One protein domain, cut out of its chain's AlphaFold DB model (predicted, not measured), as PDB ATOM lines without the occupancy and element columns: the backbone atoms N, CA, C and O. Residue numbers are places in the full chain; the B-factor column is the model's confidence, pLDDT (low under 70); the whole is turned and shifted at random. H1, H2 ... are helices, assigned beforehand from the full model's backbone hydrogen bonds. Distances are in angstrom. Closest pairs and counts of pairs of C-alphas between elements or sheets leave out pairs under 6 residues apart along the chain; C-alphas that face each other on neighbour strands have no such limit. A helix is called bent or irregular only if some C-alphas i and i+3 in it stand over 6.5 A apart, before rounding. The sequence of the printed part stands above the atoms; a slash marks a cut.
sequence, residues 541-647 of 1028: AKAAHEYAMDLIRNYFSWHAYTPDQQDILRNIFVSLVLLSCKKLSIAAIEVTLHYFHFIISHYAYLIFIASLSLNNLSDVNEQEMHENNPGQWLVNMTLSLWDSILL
ATOM      1  N   ALA A 541     156.108 197.456 150.145       69.69
ATOM      2  CA  ALA A 541     157.072 198.250 149.374       69.69
ATOM      3  C   ALA A 541     156.504 199.629 148.996       69.69
ATOM      4  O   ALA A 541     157.117 200.654 149.282       69.69
ATOM      5  N   LYS A 542     155.282 199.685 148.445       74.44
ATOM      6  CA  LYS A 542     154.622 200.962 148.111       74.44
ATOM      7  C   LYS A 542     154.305 201.789 149.360       74.44
ATOM      8  O   LYS A 542     154.508 202.998 149.358       74.44
ATOM      9  N   ALA A 543     153.847 201.143 150.433       73.19
ATOM     10  CA  ALA A 543     153.610 201.818 151.708       73.19
ATOM     11  C   ALA A 543     154.911 202.355 152.331       73.19
ATOM     12  O   ALA A 543     154.908 203.441 152.898       73.19
ATOM     13  N   ALA A 544     156.021 201.629 152.193       80.44
ATOM     14  CA  ALA A 544     157.338 202.034 152.666       80.44
ATOM     15  C   ALA A 544     157.892 203.220 151.862       80.44
ATOM     16  O   ALA A 544     158.427 204.146 152.461       80.44
ATOM     17  N   HIS A 545     157.697 203.255 150.539       82.62
ATOM     18  CA  HIS A 545     158.059 204.414 149.711       82.62
ATOM     19  C   HIS A 545     157.269 205.672 150.090       82.62
ATOM     20  O   HIS A 545     157.856 206.741 150.254       82.62
ATOM     21  N   GLU A 546     155.949 205.548 150.269       80.25
ATOM     22  CA  GLU A 546     155.106 206.656 150.742       80.25
ATOM     23  C   GLU A 546     155.549 207.121 152.135       80.25
ATOM     24  O   GLU A 546     155.711 208.316 152.365       80.25
ATOM     25  N   TYR A 547     155.841 206.182 153.038       81.38
ATOM     26  CA  TYR A 547     156.330 206.492 154.378       81.38
ATOM     27  C   TYR A 547     157.680 207.223 154.362       81.38
ATOM     28  O   TYR A 547     157.857 208.215 155.067       81.38
ATOM     29  N   ALA A 548     158.623 206.781 153.524       86.12
ATOM     30  CA  ALA A 548     159.908 207.450 153.338       86.12
ATOM     31  C   ALA A 548     159.733 208.882 152.801       86.12
ATOM     32  O   ALA A 548     160.385 209.805 153.289       86.12
ATOM     33  N   MET A 549     158.816 209.087 151.848       86.25
ATOM     34  CA  MET A 549     158.489 210.417 151.320       86.25
ATOM     35  C   MET A 549     157.909 211.335 152.402       86.25
ATOM     36  O   MET A 549     158.263 212.512 152.491       86.25
ATOM     37  N   ASP A 550     157.046 210.796 153.261       78.19
ATOM     38  CA  ASP A 550     156.473 211.545 154.376       78.19
ATOM     39  C   ASP A 550     157.544 211.939 155.400       78.19
ATOM     40  O   ASP A 550     157.535 213.062 155.905       78.19
ATOM     41  N   LEU A 551     158.505 211.058 155.692       83.00
ATOM     42  CA  LEU A 551     159.648 211.401 156.544       83.00
ATOM     43  C   LEU A 551     160.486 212.523 155.926       83.00
ATOM     44  O   LEU A 551     160.870 213.451 156.635       83.00
ATOM     45  N   ILE A 552     160.696 212.501 154.610       84.94
ATOM     46  CA  ILE A 552     161.450 213.546 153.908       84.94
ATOM     47  C   ILE A 552     160.783 214.906 154.007       84.94
ATOM     48  O   ILE A 552     161.422 215.878 154.411       84.94
ATOM     49  N   ARG A 553     159.483 214.970 153.723       81.62
ATOM     50  CA  ARG A 553     158.699 216.208 153.840       81.62
ATOM     51  C   ARG A 553     158.709 216.772 155.260       81.62
ATOM     52  O   ARG A 553     158.650 217.984 155.442       81.62
ATOM     53  N   ASN A 554     158.814 215.912 156.270       75.25
ATOM     54  CA  ASN A 554     158.837 216.339 157.666       75.25
ATOM     55  C   ASN A 554     160.221 216.798 158.140       75.25
ATOM     56  O   ASN A 554     160.319 217.854 158.757       75.25
ATOM     57  N   TYR A 555     161.267 216.005 157.900       77.69
ATOM     58  CA  TYR A 555     162.594 216.238 158.484       77.69
ATOM     59  C   TYR A 555     163.518 217.073 157.592       77.69
ATOM     60  O   TYR A 555     164.414 217.741 158.101       77.69
ATOM     61  N   PHE A 556     163.300 217.068 156.275       80.38
ATOM     62  CA  PHE A 556     164.231 217.638 155.298       80.38
ATOM     63  C   PHE A 556     163.592 218.705 154.395       80.38
ATOM     64  O   PHE A 556     164.210 219.143 153.425       80.38
ATOM     65  N   SER A 557     162.388 219.189 154.725       69.12
ATOM     66  CA  SER A 557     161.683 220.224 153.944       69.12
ATOM     67  C   SER A 557     162.420 221.559 153.849       69.12
ATOM     68  O   SER A 557     162.172 222.312 152.916       69.12
ATOM     69  N   TRP A 558     163.352 221.849 154.760       65.00
ATOM     70  CA  TRP A 558     164.215 223.035 154.673       65.00
ATOM     71  C   TRP A 558     165.322 222.923 153.609       65.00
ATOM     72  O   TRP A 558     165.988 223.914 153.327       65.00
ATOM     73  N   HIS A 559     165.536 221.739 153.028       58.34
ATOM     74  CA  HIS A 559     166.612 221.481 152.063       58.34
ATOM     75  C   HIS A 559     166.087 220.958 150.710       58.34
ATOM     76  O   HIS A 559     166.754 221.141 149.698       58.34
ATOM     77  N   ALA A 560     164.890 220.355 150.663       61.09
ATOM     78  CA  ALA A 560     164.241 219.870 149.438       61.09
ATOM     79  C   ALA A 560     162.877 220.561 149.219       61.09
ATOM     80  O   ALA A 560     161.833 220.097 149.697       61.09
ATOM     81  N   TYR A 561     162.900 221.692 148.512       66.19
ATOM     82  CA  TYR A 561     161.760 222.587 148.293       66.19
ATOM     83  C   TYR A 561     160.839 222.130 147.159       66.19
ATOM     84  O   TYR A 561     159.630 222.363 147.224       66.19
ATOM     85  N   THR A 562     161.383 221.488 146.122       79.38
ATOM     86  CA  THR A 562     160.598 221.045 144.960       79.38
ATOM     87  C   THR A 562     160.215 219.563 145.063       79.38
ATOM     88  O   THR A 562     160.906 218.794 145.738       79.38
ATOM     89  N   PRO A 563     159.127 219.121 144.398       79.12
ATOM     90  CA  PRO A 563     158.728 217.713 144.396       79.12
ATOM     91  C   PRO A 563     159.839 216.794 143.869       79.12
ATOM     92  O   PRO A 563     160.112 215.769 144.485       79.12
ATOM     93  N   ASP A 564     160.551 217.222 142.821       80.94
ATOM     94  CA  ASP A 564     161.651 216.455 142.222       80.94
ATOM     95  C   ASP A 564     162.813 216.242 143.205       80.94
ATOM     96  O   ASP A 564     163.348 215.141 143.321       80.94
ATOM     97  N   GLN A 565     163.176 217.268 143.983       84.38
ATOM     98  CA  GLN A 565     164.214 217.148 145.015       84.38
ATOM     99  C   GLN A 565     163.813 216.157 146.110       84.38
ATOM    100  O   GLN A 565     164.643 215.383 146.591       84.38
ATOM    101  N   GLN A 566     162.540 216.178 146.510       86.31
ATOM    102  CA  GLN A 566     162.014 215.255 147.513       86.31
ATOM    103  C   GLN A 566     161.990 213.816 146.985       86.31
ATOM    104  O   GLN A 566     162.325 212.897 147.732       86.31
ATOM    105  N   ASP A 567     161.658 213.615 145.708       86.81
ATOM    106  CA  ASP A 567     161.670 212.300 145.062       86.81
ATOM    107  C   ASP A 567     163.089 211.723 144.950       86.81
ATOM    108  O   ASP A 567     163.305 210.554 145.291       86.81
ATOM    109  N   ILE A 568     164.074 212.543 144.570       88.38
ATOM    110  CA  ILE A 568     165.490 212.142 144.541       88.38
ATOM    111  C   ILE A 568     165.959 211.757 145.947       88.38
ATOM    112  O   ILE A 568     166.522 210.675 146.141       88.38
ATOM    113  N   LEU A 569     165.681 212.595 146.953       90.88
ATOM    114  CA  LEU A 569     166.063 212.309 148.337       90.88
ATOM    115  C   LEU A 569     165.376 211.043 148.866       90.88
ATOM    116  O   LEU A 569     165.991 210.278 149.609       90.88
ATOM    117  N   ARG A 570     164.131 210.771 148.449       91.38
ATOM    118  CA  ARG A 570     163.397 209.543 148.798       91.38
ATOM    119  C   ARG A 570     164.087 208.328 148.231       91.38
ATOM    120  O   ARG A 570     164.302 207.368 148.966       91.38
ATOM    121  N   ASN A 571     164.453 208.364 146.959       90.75
ATOM    122  CA  ASN A 571     165.110 207.236 146.308       90.75
ATOM    123  C   ASN A 571     166.514 206.989 146.886       90.75
ATOM    124  O   ASN A 571     166.901 205.835 147.085       90.75
ATOM    125  N   ILE A 572     167.246 208.047 147.256       91.81
ATOM    126  CA  ILE A 572     168.504 207.933 148.011       91.81
ATOM    127  C   ILE A 572     168.245 207.269 149.357       91.81
ATOM    128  O   ILE A 572     168.879 206.265 149.670       91.81
ATOM    129  N   PHE A 573     167.279 207.764 150.130       92.25
ATOM    130  CA  PHE A 573     166.966 207.210 151.441       92.25
ATOM    131  C   PHE A 573     166.563 205.728 151.357       92.25
ATOM    132  O   PHE A 573     167.111 204.904 152.087       92.25
ATOM    133  N   VAL A 574     165.701 205.356 150.409       91.44
ATOM    134  CA  VAL A 574     165.331 203.955 150.142       91.44
ATOM    135  C   VAL A 574     166.552 203.114 149.751       91.44
ATOM    136  O   VAL A 574     166.696 201.988 150.229       91.44
ATOM    137  N   SER A 575     167.476 203.656 148.955       90.88
ATOM    138  CA  SER A 575     168.724 202.967 148.601       90.88
ATOM    139  C   SER A 575     169.612 202.719 149.824       90.88
ATOM    140  O   SER A 575     170.149 201.620 149.969       90.88
ATOM    141  N   LEU A 576     169.712 203.683 150.749       91.75
ATOM    142  CA  LEU A 576     170.426 203.504 152.023       91.75
ATOM    143  C   LEU A 576     169.781 202.399 152.873       91.75
ATOM    144  O   LEU A 576     170.494 201.577 153.456       91.75
ATOM    145  N   VAL A 577     168.446 202.333 152.913       91.19
ATOM    146  CA  VAL A 577     167.703 201.273 153.619       91.19
ATOM    147  C   VAL A 577     168.007 199.906 153.013       91.19
ATOM    148  O   VAL A 577     168.310 198.961 153.737       91.19
ATOM    149  N   LEU A 578     167.959 199.777 151.687       89.88
ATOM    150  CA  LEU A 578     168.215 198.502 151.017       89.88
ATOM    151  C   LEU A 578     169.674 198.050 151.154       89.88
ATOM    152  O   LEU A 578     169.915 196.864 151.366       89.88
ATOM    153  N   LEU A 579     170.640 198.971 151.094       88.75
ATOM    154  CA  LEU A 579     172.061 198.651 151.279       88.75
ATOM    155  C   LEU A 579     172.383 198.225 152.717       88.75
ATOM    156  O   LEU A 579     173.154 197.290 152.924       88.75
ATOM    157  N   SER A 580     171.782 198.879 153.712       87.56
ATOM    158  CA  SER A 580     172.040 198.583 155.127       87.56
ATOM    159  C   SER A 580     171.243 197.382 155.646       87.56
ATOM    160  O   SER A 580     171.793 196.533 156.347       87.56
ATOM    161  N   CYS A 581     169.960 197.280 155.290       84.88
ATOM    162  CA  CYS A 581     169.018 196.324 155.878       84.88
ATOM    163  C   CYS A 581     168.603 195.184 154.932       84.88
ATOM    164  O   CYS A 581     167.920 194.261 155.375       84.88
ATOM    165  N   LYS A 582     168.959 195.231 153.638       85.62
ATOM    166  CA  LYS A 582     168.591 194.252 152.580       85.62
ATOM    167  C   LYS A 582     167.088 194.053 152.329       85.62
ATOM    168  O   LYS A 582     166.718 193.310 151.426       85.62
ATOM    169  N   LYS A 583     166.215 194.696 153.107       85.94
ATOM    170  CA  LYS A 583     164.754 194.623 152.999       85.94
ATOM    171  C   LYS A 583     164.155 196.007 153.217       85.94
ATOM    172  O   LYS A 583     164.468 196.670 154.204       85.94
ATOM    173  N   LEU A 584     163.234 196.403 152.342       86.81
ATOM    174  CA  LEU A 584     162.462 197.629 152.506       86.81
ATOM    175  C   LEU A 584     161.238 197.370 153.398       86.81
ATOM    176  O   LEU A 584     160.321 196.635 153.036       86.81
ATOM    177  N   SER A 585     161.234 197.958 154.592       84.12
ATOM    178  CA  SER A 585     160.113 197.924 155.538       84.12
ATOM    179  C   SER A 585     160.082 199.214 156.357       84.12
ATOM    180  O   SER A 585     161.094 199.904 156.450       84.12
ATOM    181  N   ILE A 586     158.947 199.527 156.987       79.31
ATOM    182  CA  ILE A 586     158.815 200.718 157.849       79.31
ATOM    183  C   ILE A 586     159.849 200.691 158.986       79.31
ATOM    184  O   ILE A 586     160.489 201.701 159.258       79.31
ATOM    185  N   ALA A 587     160.073 199.525 159.600       76.75
ATOM    186  CA  ALA A 587     161.080 199.369 160.648       76.75
ATOM    187  C   ALA A 587     162.504 199.616 160.122       76.75
ATOM    188  O   ALA A 587     163.282 200.321 160.756       76.75
ATOM    189  N   ALA A 588     162.833 199.089 158.937       84.31
ATOM    190  CA  ALA A 588     164.135 199.320 158.312       84.31
ATOM    191  C   ALA A 588     164.348 200.802 157.952       84.31
ATOM    192  O   ALA A 588     165.452 201.318 158.117       84.31
ATOM    193  N   ILE A 589     163.291 201.496 157.518       86.38
ATOM    194  CA  ILE A 589     163.304 202.943 157.267       86.38
ATOM    195  C   ILE A 589     163.621 203.717 158.551       86.38
ATOM    196  O   ILE A 589     164.519 204.553 158.537       86.38
ATOM    197  N   GLU A 590     162.943 203.429 159.664       83.06
ATOM    198  CA  GLU A 590     163.177 204.112 160.948       83.06
ATOM    199  C   GLU A 590     164.583 203.866 161.502       83.06
ATOM    200  O   GLU A 590     165.271 204.806 161.897       83.06
ATOM    201  N   VAL A 591     165.056 202.616 161.467       83.44
ATOM    202  CA  VAL A 591     166.425 202.273 161.886       83.44
ATOM    203  C   VAL A 591     167.446 203.013 161.020       83.44
ATOM    204  O   VAL A 591     168.381 203.617 161.543       83.44
ATOM    205  N   THR A 592     167.249 203.028 159.701       88.06
ATOM    206  CA  THR A 592     168.138 203.745 158.778       88.06
ATOM    207  C   THR A 592     168.102 205.248 159.043       88.06
ATOM    208  O   THR A 592     169.158 205.873 159.074       88.06
ATOM    209  N   LEU A 593     166.926 205.836 159.291       87.62
ATOM    210  CA  LEU A 593     166.812 207.249 159.650       87.62
ATOM    211  C   LEU A 593     167.573 207.545 160.940       87.62
ATOM    212  O   LEU A 593     168.299 208.524 160.981       87.62
ATOM    213  N   HIS A 594     167.452 206.707 161.969       85.75
ATOM    214  CA  HIS A 594     168.129 206.922 163.247       85.75
ATOM    215  C   HIS A 594     169.659 206.867 163.116       85.75
ATOM    216  O   HIS A 594     170.352 207.776 163.571       85.75
ATOM    217  N   TYR A 595     170.195 205.836 162.455       84.81
ATOM    218  CA  TYR A 595     171.647 205.640 162.332       84.81
ATOM    219  C   TYR A 595     172.301 206.508 161.253       84.81
ATOM    220  O   TYR A 595     173.472 206.868 161.380       84.81
ATOM    221  N   PHE A 596     171.572 206.840 160.188       89.75
ATOM    222  CA  PHE A 596     172.105 207.546 159.022       89.75
ATOM    223  C   PHE A 596     171.438 208.901 158.782       89.75
ATOM    224  O   PHE A 596     171.609 209.463 157.701       89.75
ATOM    225  N   HIS A 597     170.744 209.463 159.781       89.38
ATOM    226  CA  HIS A 597     170.144 210.802 159.713       89.38
ATOM    227  C   HIS A 597     171.121 211.818 159.119       89.38
ATOM    228  O   HIS A 597     170.803 212.519 158.166       89.38
ATOM    229  N   PHE A 598     172.344 211.830 159.653       88.12
ATOM    230  CA  PHE A 598     173.415 212.723 159.234       88.12
ATOM    231  C   PHE A 598     173.768 212.567 157.747       88.12
ATOM    232  O   PHE A 598     173.890 213.556 157.034       88.12
ATOM    233  N   ILE A 599     173.844 211.336 157.237       90.06
ATOM    234  CA  ILE A 599     174.145 211.062 155.823       90.06
ATOM    235  C   ILE A 599     173.004 211.547 154.926       90.06
ATOM    236  O   ILE A 599     173.247 212.174 153.897       90.06
ATOM    237  N   ILE A 600     171.754 211.302 155.333       90.50
ATOM    238  CA  ILE A 600     170.564 211.772 154.610       90.50
ATOM    239  C   ILE A 600     170.541 213.308 154.583       90.50
ATOM    240  O   ILE A 600     170.270 213.888 153.534       90.50
ATOM    241  N   SER A 601     170.904 213.974 155.687       89.12
ATOM    242  CA  SER A 601     171.064 215.436 155.733       89.12
ATOM    243  C   SER A 601     172.112 215.930 154.736       89.12
ATOM    244  O   SER A 601     171.871 216.915 154.041       89.12
ATOM    245  N   HIS A 602     173.250 215.241 154.620       89.44
ATOM    246  CA  HIS A 602     174.293 215.602 153.659       89.44
ATOM    247  C   HIS A 602     173.854 215.403 152.206       89.44
ATOM    248  O   HIS A 602     174.139 216.256 151.369       89.44
ATOM    249  N   TYR A 603     173.088 214.356 151.898       90.50
ATOM    250  CA  TYR A 603     172.475 214.218 150.575       90.50
ATOM    251  C   TYR A 603     171.430 215.299 150.292       90.50
ATOM    252  O   TYR A 603     171.420 215.852 149.197       90.50
ATOM    253  N   ALA A 604     170.593 215.651 151.271       89.56
ATOM    254  CA  ALA A 604     169.640 216.750 151.135       89.56
ATOM    255  C   ALA A 604     170.359 218.077 150.832       89.56
ATOM    256  O   ALA A 604     169.936 218.831 149.959       89.56
ATOM    257  N   TYR A 605     171.489 218.324 151.499       87.06
ATOM    258  CA  TYR A 605     172.358 219.462 151.222       87.06
ATOM    259  C   TYR A 605     172.974 219.406 149.814       87.06
ATOM    260  O   TYR A 605     172.935 220.403 149.101       87.06
ATOM    261  N   LEU A 606     173.490 218.255 149.369       86.88
ATOM    262  CA  LEU A 606     174.036 218.106 148.012       86.88
ATOM    263  C   LEU A 606     172.977 218.349 146.927       86.88
ATOM    264  O   LEU A 606     173.272 219.008 145.935       86.88
ATOM    265  N   ILE A 607     171.745 217.876 147.128       87.44
ATOM    266  CA  ILE A 607     170.612 218.132 146.223       87.44
ATOM    267  C   ILE A 607     170.281 219.624 146.182       87.44
ATOM    268  O   ILE A 607     170.111 220.186 145.100       87.44
ATOM    269  N   PHE A 608     170.216 220.275 147.346       84.56
ATOM    270  CA  PHE A 608     169.989 221.714 147.441       84.56
ATOM    271  C   PHE A 608     171.054 222.492 146.661       84.56
ATOM    272  O   PHE A 608     170.729 223.326 145.818       84.56
ATOM    273  N   ILE A 609     172.324 222.165 146.881       80.81
ATOM    274  CA  ILE A 609     173.458 222.795 146.209       80.81
ATOM    275  C   ILE A 609     173.414 222.570 144.692       80.81
ATOM    276  O   ILE A 609     173.525 223.536 143.940       80.81
ATOM    277  N   ALA A 610     173.172 221.341 144.231       82.00
ATOM    278  CA  ALA A 610     173.017 221.043 142.805       82.00
ATOM    279  C   ALA A 610     171.852 221.831 142.175       82.00
ATOM    280  O   ALA A 610     171.940 222.288 141.038       82.00
ATOM    281  N   SER A 611     170.776 222.057 142.933       79.56
ATOM    282  CA  SER A 611     169.618 222.823 142.460       79.56
ATOM    283  C   SER A 611     169.835 224.328 142.363       79.56
ATOM    284  O   SER A 611     169.131 224.990 141.610       79.56
ATOM    285  N   LEU A 612     170.806 224.882 143.093       76.31
ATOM    286  CA  LEU A 612     171.203 226.281 142.914       76.31
ATOM    287  C   LEU A 612     171.942 226.486 141.586       76.31
ATOM    288  O   LEU A 612     171.957 227.594 141.056       76.31
ATOM    289  N   SER A 613     172.570 225.428 141.066       68.12
ATOM    290  CA  SER A 613     173.358 225.452 139.834       68.12
ATOM    291  C   SER A 613     172.531 225.179 138.571       68.12
ATOM    292  O   SER A 613     172.855 225.730 137.521       68.12
ATOM    293  N   LEU A 614     171.467 224.370 138.644       60.81
ATOM    294  CA  LEU A 614     170.602 224.040 137.501       60.81
ATOM    295  C   LEU A 614     169.189 224.614 137.655       60.81
ATOM    296  O   LEU A 614     168.531 224.397 138.667       60.81
ATOM    297  N   ASN A 615     168.660 225.223 136.588       55.69
ATOM    298  CA  ASN A 615     167.257 225.655 136.539       55.69
ATOM    299  C   ASN A 615     166.253 224.483 136.520       55.69
ATOM    300  O   ASN A 615     165.083 224.725 136.784       55.69
ATOM    301  N   ASN A 616     166.679 223.243 136.233       54.62
ATOM    302  CA  ASN A 616     165.840 222.039 136.275       54.62
ATOM    303  C   ASN A 616     166.679 220.797 136.639       54.62
ATOM    304  O   ASN A 616     167.575 220.425 135.893       54.62
ATOM    305  N   LEU A 617     166.354 220.111 137.742       63.09
ATOM    306  CA  LEU A 617     166.923 218.794 138.098       63.09
ATOM    307  C   LEU A 617     166.293 217.625 137.308       63.09
ATOM    308  O   LEU A 617     166.574 216.463 137.604       63.09
ATOM    309  N   SER A 618     165.435 217.915 136.324       58.50
ATOM    310  CA  SER A 618     164.683 216.922 135.544       58.50
ATOM    311  C   SER A 618     165.586 215.888 134.876       58.50
ATOM    312  O   SER A 618     165.268 214.703 134.909       58.50
ATOM    313  N   ASP A 619     166.742 216.317 134.369       55.91
ATOM    314  CA  ASP A 619     167.676 215.465 133.620       55.91
ATOM    315  C   ASP A 619     168.341 214.408 134.519       55.91
ATOM    316  O   ASP A 619     168.786 213.360 134.058       55.91
ATOM    317  N   VAL A 620     168.376 214.658 135.832       60.75
ATOM    318  CA  VAL A 620     168.896 213.721 136.834       60.75
ATOM    319  C   VAL A 620     167.814 212.726 137.287       60.75
ATOM    320  O   VAL A 620     168.127 211.616 137.716       60.75
ATOM    321  N   ASN A 621     166.534 213.095 137.164       56.75
ATOM    322  CA  ASN A 621     165.389 212.320 137.652       56.75
ATOM    323  C   ASN A 621     164.898 211.242 136.656       56.75
ATOM    324  O   ASN A 621     164.035 210.442 137.005       56.75
ATOM    325  N   GLU A 622     165.444 211.174 135.434       56.34
ATOM    326  CA  GLU A 622     165.051 210.168 134.426       56.34
ATOM    327  C   GLU A 622     165.489 208.729 134.773       56.34
ATOM    328  O   GLU A 622     165.002 207.764 134.181       56.34
ATOM    329  N   GLN A 623     166.390 208.547 135.744       61.19
ATOM    330  CA  GLN A 623     166.823 207.218 136.183       61.19
ATOM    331  C   GLN A 623     165.862 206.641 137.230       61.19
ATOM    332  O   GLN A 623     166.026 206.869 138.432       61.19
ATOM    333  N   GLU A 624     164.887 205.835 136.793       64.12
ATOM    334  CA  GLU A 624     164.040 205.068 137.713       64.12
ATOM    335  C   GLU A 624     164.890 204.180 138.643       64.12
ATOM    336  O   GLU A 624     165.769 203.424 138.220       64.12
ATOM    337  N   MET A 625     164.627 204.281 139.947       71.44
ATOM    338  CA  MET A 625     165.317 203.492 140.963       71.44
ATOM    339  C   MET A 625     164.761 202.063 140.979       71.44
ATOM    340  O   MET A 625     163.607 201.831 141.336       71.44
ATOM    341  N   HIS A 626     165.590 201.089 140.594       71.38
ATOM    342  CA  HIS A 626     165.245 199.668 140.659       71.38
ATOM    343  C   HIS A 626     165.773 199.030 141.954       71.38
ATOM    344  O   HIS A 626     166.980 199.011 142.203       71.38
ATOM    345  N   GLU A 627     164.879 198.418 142.741       72.81
ATOM    346  CA  GLU A 627     165.201 197.772 144.031       72.81
ATOM    347  C   GLU A 627     166.248 196.644 143.924       72.81
ATOM    348  O   GLU A 627     166.888 196.300 144.915       72.81
ATOM    349  N   ASN A 628     166.458 196.087 142.727       76.06
ATOM    350  CA  ASN A 628     167.380 194.973 142.491       76.06
ATOM    351  C   ASN A 628     168.862 195.385 142.485       76.06
ATOM    352  O   ASN A 628     169.726 194.522 142.629       76.06
ATOM    353  N   ASN A 629     169.181 196.671 142.302       83.69
ATOM    354  CA  ASN A 629     170.566 197.150 142.318       83.69
ATOM    355  C   ASN A 629     170.691 198.565 142.925       83.69
ATOM    356  O   ASN A 629     171.087 199.513 142.238       83.69
ATOM    357  N   PRO A 630     170.372 198.723 144.226       86.38
ATOM    358  CA  PRO A 630     170.360 200.023 144.895       86.38
ATOM    359  C   PRO A 630     171.759 200.648 144.971       86.38
ATOM    360  O   PRO A 630     171.888 201.867 144.960       86.38
ATOM    361  N   GLY A 631     172.817 199.827 145.000       86.19
ATOM    362  CA  GLY A 631     174.202 200.300 145.016       86.19
ATOM    363  C   GLY A 631     174.602 201.004 143.719       86.19
ATOM    364  O   GLY A 631     175.117 202.118 143.766       86.19
ATOM    365  N   GLN A 632     174.323 200.392 142.563       87.50
ATOM    366  CA  GLN A 632     174.600 201.003 141.258       87.50
ATOM    367  C   GLN A 632     173.820 202.301 141.061       87.50
ATOM    368  O   GLN A 632     174.389 203.289 140.595       87.50
ATOM    369  N   TRP A 633     172.533 202.295 141.415       88.50
ATOM    370  CA  TRP A 633     171.692 203.480 141.290       88.50
ATOM    371  C   TRP A 633     172.196 204.610 142.195       88.50
ATOM    372  O   TRP A 633     172.392 205.720 141.715       88.50
ATOM    373  N   LEU A 634     172.520 204.324 143.465       90.00
ATOM    374  CA  LEU A 634     173.054 205.326 144.393       90.00
ATOM    375  C   LEU A 634     174.375 205.933 143.895       90.00
ATOM    376  O   LEU A 634     174.583 207.140 144.028       90.00
ATOM    377  N   VAL A 635     175.254 205.118 143.303       88.88
ATOM    378  CA  VAL A 635     176.503 205.593 142.688       88.88
ATOM    379  C   VAL A 635     176.214 206.517 141.509       88.88
ATOM    380  O   VAL A 635     176.735 207.629 141.486       88.88
ATOM    381  N   ASN A 636     175.373 206.095 140.562       88.06
ATOM    382  CA  ASN A 636     175.025 206.911 139.397       88.06
ATOM    383  C   ASN A 636     174.393 208.238 139.821       88.06
ATOM    384  O   ASN A 636     174.818 209.292 139.363       88.06
ATOM    385  N   MET A 637     173.451 208.184 140.759       88.25
ATOM    386  CA  MET A 637     172.783 209.350 141.322       88.25
ATOM    387  C   MET A 637     173.781 210.303 141.992       88.25
ATOM    388  O   MET A 637     173.728 211.511 141.784       88.25
ATOM    389  N   THR A 638     174.734 209.773 142.761       89.69
ATOM    390  CA  THR A 638     175.778 210.586 143.405       89.69
ATOM    391  C   THR A 638     176.689 211.243 142.370       89.69
ATOM    392  O   THR A 638     176.962 212.433 142.489       89.69
ATOM    393  N   LEU A 639     177.100 210.509 141.328       88.00
ATOM    394  CA  LEU A 639     177.878 211.058 140.213       88.00
ATOM    395  C   LEU A 639     177.116 212.176 139.492       88.00
ATOM    396  O   LEU A 639     177.686 213.237 139.261       88.00
ATOM    397  N   SER A 640     175.827 211.979 139.209       86.56
ATOM    398  CA  SER A 640     174.988 212.994 138.570       86.56
ATOM    399  C   SER A 640     174.804 214.240 139.438       86.56
ATOM    400  O   SER A 640     174.875 215.347 138.909       86.56
ATOM    401  N   LEU A 641     174.615 214.099 140.759       87.00
ATOM    402  CA  LEU A 641     174.559 215.254 141.671       87.00
ATOM    403  C   LEU A 641     175.864 216.038 141.641       87.00
ATOM    404  O   LEU A 641     175.846 217.255 141.537       87.00
ATOM    405  N   TRP A 642     176.983 215.330 141.715       86.81
ATOM    406  CA  TRP A 642     178.323 215.894 141.683       86.81
ATOM    407  C   TRP A 642     178.624 216.626 140.375       86.81
ATOM    408  O   TRP A 642     179.053 217.776 140.420       86.81
ATOM    409  N   ASP A 643     178.319 216.032 139.222       83.25
ATOM    410  CA  ASP A 643     178.493 216.695 137.924       83.25
ATOM    411  C   ASP A 643     177.538 217.888 137.719       83.25
ATOM    412  O   ASP A 643     177.852 218.790 136.945       83.25
ATOM    413  N   SER A 644     176.404 217.932 138.429       82.25
ATOM    414  CA  SER A 644     175.438 219.043 138.360       82.25
ATOM    415  C   SER A 644     175.855 220.277 139.172       82.25
ATOM    416  O   SER A 644     175.222 221.327 139.067       82.25
ATOM    417  N   ILE A 645     176.892 220.178 140.008       81.44
ATOM    418  CA  ILE A 645     177.334 221.282 140.865       81.44
ATOM    419  C   ILE A 645     178.276 222.189 140.073       81.44
ATOM    420  O   ILE A 645     179.429 221.850 139.815       81.44
ATOM    421  N   LEU A 646     177.789 223.381 139.714       75.44
ATOM    422  CA  LEU A 646     178.597 224.413 139.067       75.44
ATOM    423  C   LEU A 646     179.370 225.197 140.128       75.44
ATOM    424  O   LEU A 646     178.839 226.097 140.785       75.44
ATOM    425  N   LEU A 647     180.647 224.861 140.281       73.69
ATOM    426  CA  LEU A 647     181.550 225.579 141.167       73.69
ATOM    427  C   LEU A 647     181.958 226.913 140.513       73.69
ATOM    428  O   LEU A 647     182.719 226.941 139.553       73.69
TER     429      LEU A 647
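This is residues 541 to 647 of the 1028 residues of an uncharacterized protein of Reticulomyxa filosa (UniProt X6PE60). The longest helix, H3, bends into an L round H2, the core helix: arm H3b runs along H2 and arm H3a crosses H2 near its end. H1 and H5 pack on opposite sides of H2. The printed part has 107 residues with five named helices, H1 to H5 in order, and no named strand: all helix. It is compact, with a radius of gyration of the C-alphas of 12.8 A and spans of 37 by 27 by 22 A.

H3, residues 586 to 613, was assigned as one helix by its hydrogen bonds but is bent: C-alphas 595 and 598 are 7.9 A apart. H3a, residues 586 to 595, measures 14.5 A; H3b, 598 to 613, 23.2 A. H2, 563 to 581, measures 26.4 A. H1, 541 to 555, measures 20.9 A from C-alpha 541 at (157.072, 198.250, 149.374). H4, 618 to 621, measures 5.1 A; H5, 630 to 643, 19.8 A, ending at (178.493, 216.695, 137.924).

H2, H3b and H5 form a bundle, three helices side by side. H2 touches H3b at a shallow tilt of 31 degrees, opposite ways; the closest C-alphas, Leu 569 and Ala 604, are 6.4 A apart. H2 touches H3a, about perpendicular at 90 degrees, closest at C-alphas 577 and 592, 5.7 A. H2 touches H1 at C-alphas 549 and 570, 5.6 A, and H5 at 575 and 630, 5.0 A, the closest pairs. H4 only just touches H2, with 3 pairs of C-alphas within 8 A. H1 and H5 are apart. Every O i to N i+4 pair is within hydrogen-bond range in H1, H2, H3a and H5, and 11 of 12 in H3b; H4 is too short for one.

The C-alphas farthest apart, Ala 587 and Leu 647, are 38.5 A apart. The printed part has no cut and no long link. Residues 541, 557 to 561 and 613 to 624 have pLDDT under 70.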